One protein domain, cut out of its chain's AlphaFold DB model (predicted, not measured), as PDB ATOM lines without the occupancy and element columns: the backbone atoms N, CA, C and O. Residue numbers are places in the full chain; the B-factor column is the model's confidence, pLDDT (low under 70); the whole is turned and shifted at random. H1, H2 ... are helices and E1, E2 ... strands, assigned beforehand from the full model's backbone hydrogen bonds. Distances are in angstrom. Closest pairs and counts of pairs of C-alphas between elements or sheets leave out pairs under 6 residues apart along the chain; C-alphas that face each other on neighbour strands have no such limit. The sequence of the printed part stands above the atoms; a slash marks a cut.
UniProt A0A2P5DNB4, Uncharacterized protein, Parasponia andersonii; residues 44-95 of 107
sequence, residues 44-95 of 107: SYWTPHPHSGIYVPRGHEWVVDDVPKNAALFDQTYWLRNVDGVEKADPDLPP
ATOM      1  N   SER A  44      32.717  15.002 -29.037       68.62
ATOM      2  CA  SER A  44      32.272  14.207 -30.181       68.62
ATOM      3  C   SER A  44      32.624  14.974 -31.457       68.62
ATOM      4  O   SER A  44      32.087  16.050 -31.714       68.62
ATOM      5  N   TYR A  45      33.559  14.437 -32.244       84.38
ATOM      6  CA  TYR A  45      34.008  15.026 -33.511       84.38
ATOM      7  C   TYR A  45      32.862  15.131 -34.536       84.38
ATOM      8  O   TYR A  45      32.989  15.817 -35.546       84.38
ATOM      9  N   TRP A  46      31.734  14.476 -34.243       87.12
ATOM     10  CA  TRP A  46      30.535  14.387 -35.057       87.12
ATOM     11  C   TRP A  46      29.327  14.972 -34.323       87.12
ATOM     12  O   TRP A  46      29.070  14.615 -33.170       87.12
ATOM     13  N   THR A  47      28.568  15.824 -35.011       82.50
ATOM     14  CA  THR A  47      27.322  16.428 -34.510       82.50
ATOM     15  C   THR A  47      26.151  15.987 -35.396       82.50
ATOM     16  O   THR A  47      26.292  16.030 -36.620       82.50
ATOM     17  N   PRO A  48      25.013  15.535 -34.835       85.31
ATOM     18  CA  PRO A  48      23.845  15.174 -35.631       85.31
ATOM     19  C   PRO A  48      23.150  16.427 -36.178       85.31
ATOM     20  O   PRO A  48      22.907  17.386 -35.445       85.31
ATOM     21  N   HIS A  49      22.781  16.403 -37.455       82.75
ATOM     22  CA  HIS A  49      21.951  17.438 -38.056       82.75
ATOM     23  C   HIS A  49      20.513  17.354 -37.496       82.75
ATOM     24  O   HIS A  49      19.912  16.276 -37.539       82.75
ATOM     25  N   PRO A  50      19.924  18.461 -37.001       80.62
ATOM     26  CA  PRO A  50      18.692  18.439 -36.202       80.62
ATOM     27  C   PRO A  50      17.464  17.887 -36.937       80.62
ATOM     28  O   PRO A  50      16.558  17.364 -36.294       80.62
ATOM     29  N   HIS A  51      17.427  17.987 -38.269       75.06
ATOM     30  CA  HIS A  51      16.272  17.561 -39.065       75.06
ATOM     31  C   HIS A  51      16.439  16.195 -39.734       75.06
ATOM     32  O   HIS A  51      15.449  15.509 -39.956       75.06
ATOM     33  N   SER A  52      17.669  15.804 -40.076       79.75
ATOM     34  CA  SER A  52      17.930  14.568 -40.831       79.75
ATOM     35  C   SER A  52      18.559  13.465 -39.984       79.75
ATOM     36  O   SER A  52      18.562  12.314 -40.404       79.75
ATOM     37  N   GLY A  53      19.124  13.792 -38.815       80.56
ATOM     38  CA  GLY A  53      19.863  12.837 -37.984       80.56
ATOM     39  C   GLY A  53      21.198  12.377 -38.586       80.56
ATOM     40  O   GLY A  53      21.863  11.522 -38.008       80.56
ATOM     41  N   ILE A  54      21.612  12.937 -39.729       83.06
ATOM     42  CA  ILE A  54      22.908  12.653 -40.353       83.06
ATOM     43  C   ILE A  54      24.005  13.297 -39.507       83.06
ATOM     44  O   ILE A  54      23.927  14.477 -39.172       83.06
ATOM     45  N   TYR A  55      25.036  12.527 -39.170       86.75
ATOM     46  CA  TYR A  55      26.185  13.024 -38.424       86.75
ATOM     47  C   TYR A  55      27.183  13.684 -39.369       86.75
ATOM     48  O   TYR A  55      27.621  13.062 -40.337       86.75
ATOM     49  N   VAL A  56      27.592  14.910 -39.048       86.31
ATOM     50  CA  VAL A  56      28.627  15.642 -39.788       86.31
ATOM     51  C   VAL A  56      29.823  15.974 -38.909       86.31
ATOM     52  O   VAL A  56      29.651  16.186 -37.702       86.31
ATOM     53  N   PRO A  57      31.040  15.994 -39.479       86.19
ATOM     54  CA  PRO A  57      32.205  16.388 -38.723       86.19
ATOM     55  C   PRO A  57      32.099  17.867 -38.363       86.19
ATOM     56  O   PRO A  57      31.621  18.691 -39.145       86.19
ATOM     57  N   ARG A  58      32.563  18.205 -37.166       83.69
ATOM     58  CA  ARG A  58      32.553  19.582 -36.673       83.69
ATOM     59  C   ARG A  58      33.302  20.515 -37.638       83.69
ATOM     60  O   ARG A  58      34.384  20.172 -38.120       83.69
ATOM     61  N   GLY A  59      32.740  21.689 -37.915       85.06
ATOM     62  CA  GLY A  59      33.275  22.662 -38.877       85.06
ATOM     63  C   GLY A  59      32.939  22.366 -40.346       85.06
ATOM     64  O   GLY A  59      33.387  23.095 -41.231       85.06
ATOM     65  N   HIS A  60      32.184  21.298 -40.613       85.38
ATOM     66  CA  HIS A  60      31.719  20.909 -41.948       85.38
ATOM     67  C   HIS A  60      30.191  20.821 -42.006       85.38
ATOM     68  O   HIS A  60      29.630  20.038 -42.768       85.38
ATOM     69  N   GLU A  61      29.507  21.615 -41.186       84.38
ATOM     70  CA  GLU A  61      28.046  21.659 -41.123       84.38
ATOM     71  C   GLU A  61      27.441  22.076 -42.475       84.38
ATOM     72  O   GLU A  61      26.432  21.515 -42.895       84.38
ATOM     73  N   TRP A  62      28.144  22.949 -43.205       81.69
ATOM     74  CA  TRP A  62      27.789  23.423 -44.548       81.69
ATOM     75  C   TRP A  62      27.636  22.304 -45.587       81.69
ATOM     76  O   TRP A  62      26.923  22.476 -46.569       81.69
ATOM     77  N   VAL A  63      28.249  21.132 -45.369       80.19
ATOM     78  CA  VAL A  63      28.121  19.986 -46.284       80.19
ATOM     79  C   VAL A  63      26.669  19.524 -46.399       80.19
ATOM     80  O   VAL A  63      26.296  18.979 -47.431       80.19
ATOM     81  N   VAL A  64      25.845  19.729 -45.363       81.56
ATOM     82  CA  VAL A  64      24.415  19.380 -45.395       81.56
ATOM     83  C   VAL A  64      23.586  20.449 -46.105       81.56
ATOM     84  O   VAL A  64      22.578  20.107 -46.717       81.56
ATOM     85  N   ASP A  65      24.007  21.713 -46.060       82.56
ATOM     86  CA  ASP A  65      23.254  22.840 -46.628       82.56
ATOM     87  C   ASP A  65      23.229  22.801 -48.164       82.56
ATOM     88  O   ASP A  65      22.222  23.145 -48.783       82.56
ATOM     89  N   ASP A  66      24.308  22.311 -48.780       82.69
ATOM     90  CA  ASP A  66      24.405  22.122 -50.230       82.69
ATOM     91  C   ASP A  66      23.653  20.874 -50.732       82.69
ATOM     92  O   ASP A  66      23.574  20.641 -51.941       82.69
ATOM     93  N   VAL A  67      23.091  20.048 -49.837       80.25
ATOM     94  CA  VAL A  67      22.331  18.850 -50.217       80.25
ATOM     95  C   VAL A  67      20.921  19.258 -50.649       80.25
ATOM     96  O   VAL A  67      20.143  19.768 -49.838       80.25
ATOM     97  N   PRO A  68      20.512  18.980 -51.903       83.31
ATOM     98  CA  PRO A  68      19.147  19.239 -52.334       83.31
ATOM     99  C   PRO A  68      18.130  18.516 -51.448       83.31
ATOM    100  O   PRO A  68      18.315  17.352 -51.093       83.31
ATOM    101  N   LYS A  69      16.986  19.158 -51.181       79.62
ATOM    102  CA  LYS A  69      15.887  18.589 -50.370       79.62
ATOM    103  C   LYS A  69      15.437  17.188 -50.823       79.62
ATOM    104  O   LYS A  69      14.965  16.404 -50.009       79.62
ATOM    105  N   ASN A  70      15.626  16.874 -52.104       81.19
ATOM    106  CA  ASN A  70      15.242  15.611 -52.731       81.19
ATOM    107  C   ASN A  70      16.451  14.739 -53.115       81.19
ATOM    108  O   ASN A  70      16.314  13.846 -53.938       81.19
ATOM    109  N   ALA A  71      17.642  14.974 -52.554       81.62
ATOM    110  CA  ALA A  71      18.836  14.191 -52.891       81.62
ATOM    111  C   ALA A  71      18.695  12.696 -52.552       81.62
ATOM    112  O   ALA A  71      19.315  11.854 -53.193       81.62
ATOM    113  N   ALA A  72      17.868  12.375 -51.554       75.38
ATOM    114  CA  ALA A  72      17.529  11.005 -51.175       75.38
ATOM    115  C   ALA A  72      16.211  10.509 -51.802       75.38
ATOM    116  O   ALA A  72      15.774   9.405 -51.484       75.38
ATOM    117  N   LEU A  73      15.559  11.305 -52.660       78.69
ATOM    118  CA  LEU A  73      14.352  10.884 -53.365       78.69
ATOM    119  C   LEU A  73      14.768  10.065 -54.585       78.69
ATOM    120  O   LEU A  73      15.204  10.607 -55.597       78.69
ATOM    121  N   PHE A  74      14.638   8.755 -54.460       75.50
ATOM    122  CA  PHE A  74      14.771   7.817 -55.559       75.50
ATOM    123  C   PHE A  74      13.478   7.019 -55.658       75.50
ATOM    124  O   PHE A  74      12.942   6.599 -54.632       75.50
ATOM    125  N   ASP A  75      13.026   6.755 -56.884       81.00
ATOM    126  CA  ASP A  75      11.860   5.897 -57.140       81.00
ATOM    127  C   ASP A  75      12.071   4.477 -56.592       81.00
ATOM    128  O   ASP A  75      11.120   3.755 -56.299       81.00
ATOM    129  N   GLN A  76      13.335   4.083 -56.414       74.44
ATOM    130  CA  GLN A  76      13.722   2.784 -55.897       74.44
ATOM    131  C   GLN A  76      14.926   2.898 -54.961       74.44
ATOM    132  O   GLN A  76      15.964   3.465 -55.298       74.44
ATOM    133  N   THR A  77      14.797   2.335 -53.761       72.62
ATOM    134  CA  THR A  77      15.885   2.322 -52.778       72.62
ATOM    135  C   THR A  77      16.754   1.085 -52.982       72.62
ATOM    136  O   THR A  77      16.282  -0.040 -52.828       72.62
ATOM    137  N   TYR A  78      18.041   1.282 -53.275       70.19
ATOM    138  CA  TYR A  78      19.003   0.188 -53.426       70.19
ATOM    139  C   TYR A  78      19.862   0.032 -52.170       70.19
ATOM    140  O   TYR A  78      20.501   0.978 -51.710       70.19
ATOM    141  N   TRP A  79      19.938  -1.191 -51.647       71.62
ATOM    142  CA  TRP A  79      20.816  -1.534 -50.530       71.62
ATOM    143  C   TRP A  79      22.007  -2.339 -51.037       71.62
ATOM    144  O   TRP A  79      21.898  -3.541 -51.277       71.62
ATOM    145  N   LEU A  80      23.168  -1.696 -51.172       68.81
ATOM    146  CA  LEU A  80      24.397  -2.416 -51.494       68.81
ATOM    147  C   LEU A  80      24.900  -3.141 -50.243       68.81
ATOM    148  O   LEU A  80      25.368  -2.517 -49.291       68.81
ATOM    149  N   ARG A  81      24.810  -4.470 -50.242       72.31
ATOM    150  CA  ARG A  81      25.387  -5.323 -49.198       72.31
ATOM    151  C   ARG A  81      26.449  -6.213 -49.824       72.31
ATOM    152  O   ARG A  81      26.285  -6.680 -50.943       72.31
ATOM    153  N   ASN A  82      27.522  -6.483 -49.085       73.50
ATOM    154  CA  ASN A  82      28.599  -7.379 -49.519       73.50
ATOM    155  C   ASN A  82      28.228  -8.868 -49.355       73.50
ATOM    156  O   ASN A  82      29.080  -9.683 -49.015       73.50
ATOM    157  N   VAL A  83      26.946  -9.207 -49.499       71.00
ATOM    158  CA  VAL A  83      26.463 -10.588 -49.459       71.00
ATOM    159  C   VAL A  83      25.820 -10.894 -50.803       71.00
ATOM    160  O   VAL A  83      24.871 -10.224 -51.216       71.00
ATOM    161  N   ASP A  84      26.380 -11.878 -51.498       64.38
ATOM    162  CA  ASP A  84      25.830 -12.390 -52.746       64.38
ATOM    163  C   ASP A  84      24.486 -13.060 -52.428       64.38
ATOM    164  O   ASP A  84      24.441 -14.084 -51.749       64.38
ATOM    165  N   GLY A  85      23.381 -12.437 -52.844       62.75
ATOM    166  CA  GLY A  85      22.024 -12.945 -52.596       62.75
ATOM    167  C   GLY A  85      20.997 -11.911 -52.135       62.75
ATOM    168  O   GLY A  85      19.857 -12.283 -51.877       62.75
ATOM    169  N   VAL A  86      21.352 -10.624 -52.030       63.34
ATOM    170  CA  VAL A  86      20.325  -9.580 -51.884       63.34
ATOM    171  C   VAL A  86      19.479  -9.538 -53.151       63.34
ATOM    172  O   VAL A  86      20.018  -9.401 -54.252       63.34
ATOM    173  N   GLU A  87      18.166  -9.660 -52.964       67.44
ATOM    174  CA  GLU A  87      17.151  -9.463 -53.993       67.44
ATOM    175  C   GLU A  87      17.436  -8.152 -54.724       67.44
ATOM    176  O   GLU A  87      17.436  -7.065 -54.136       67.44
ATOM    177  N   LYS A  88      17.770  -8.263 -56.010       69.56
ATOM    178  CA  LYS A  88      17.862  -7.081 -56.848       69.56
ATOM    179  C   LYS A  88      16.445  -6.578 -57.034       69.56
ATOM    180  O   LYS A  88      15.549  -7.368 -57.297       69.56
ATOM    181  N   ALA A  89      16.298  -5.271 -56.899       66.56
ATOM    182  CA  ALA A  89      15.188  -4.522 -57.450       66.56
ATOM    183  C   ALA A  89      14.777  -5.113 -58.809       66.56
ATOM    184  O   ALA A  89      15.547  -5.026 -59.771       66.56
ATOM    185  N   ASP A  90      13.621  -5.768 -58.848       66.56
ATOM    186  CA  ASP A  90      13.057  -6.316 -60.073       66.56
ATOM    187  C   ASP A  90      12.576  -5.129 -60.924       66.56
ATOM    188  O   ASP A  90      11.761  -4.337 -60.438       66.56
ATOM    189  N   PRO A  91      13.103  -4.936 -62.149       69.25
ATOM    190  CA  PRO A  91      12.691  -3.830 -63.007       69.25
ATOM    191  C   PRO A  91      11.232  -3.939 -63.472       69.25
ATOM    192  O   PRO A  91      10.671  -2.927 -63.887       69.25
ATOM    193  N   ASP A  92      10.623  -5.126 -63.394       72.88
ATOM    194  CA  ASP A  92       9.251  -5.367 -63.842       72.88
ATOM    195  C   ASP A  92       8.213  -5.188 -62.716       72.88
ATOM    196  O   ASP A  92       7.005  -5.217 -62.974       72.88
ATOM    197  N   LEU A  93       8.651  -4.968 -61.466       66.00
ATOM    198  CA  LEU A  93       7.761  -4.781 -60.319       66.00
ATOM    199  C   LEU A  93       7.662  -3.303 -59.911       66.00
ATOM    200  O   LEU A  93       8.686  -2.648 -59.694       66.00
ATOM    201  N   PRO A  94       6.441  -2.753 -59.746       68.00
ATOM    202  CA  PRO A  94       6.282  -1.387 -59.272       68.00
ATOM    203  C   PRO A  94       6.791  -1.236 -57.821       68.00
ATOM    204  O   PRO A  94       6.672  -2.179 -57.027       68.00
ATOM    205  N   PRO A  95       7.321  -0.052 -57.442       63.06
ATOM    206  CA  PRO A  95       7.986   0.190 -56.152       63.06
ATOM    207  C   PRO A  95       7.162  -0.173 -54.904       63.06
ATOM    208  O   PRO A  95       7.724  -0.472 -53.849       63.06
TER     209      PRO A  95
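What this domain is: This is residues 44 to 95 of the 107 residues of an uncharacterized protein of Parasponia andersonii (UniProt A0A2P5DNB4). With little regular structure, an elongated chain has a small strand hairpin, E1 and E2, and the one short helix H1 towards one end; residues 65 to 74 lead away to an unnamed loop that folds back on itself towards the other. The printed part has 52 residues, with E1, E2 and H1 along it; the class is mixed, and named elements hold only 10 residues. It is extended, radius of gyration of the C-alphas 15.8 A, spanning 44 by 25 by 14 A.

Where its parts are: E1, residues 46 to 48, begins at C-alpha 46 (30.535, 14.387, -35.057) and measures 6.8 A. E2, residues 55 to 57, measures 6.9 A. H1, residues 62 to 65, measures 5.0 A and ends at C-alpha 65 (23.254, 22.840, -46.628).

How they stand to each other: E1 and E2 form an antiparallel hairpin at 143 degrees; N 47 and O 56, 2.9 A apart, are within hydrogen-bond range. The closest C-alphas of E2 and H1, Val 56 and Val 63, are 7.8 A apart. E1 and H1 are apart. H1 is too short for an O i to N i+4 pair; its one O i to N i+3 pair is within range.

The domain as a whole: The C-alphas farthest apart, Ser 44 and Asp 92, are 45.2 A apart. The printed part has no cut. Residues 65 to 74 stand free. Low confidence includes residues 84 to 91.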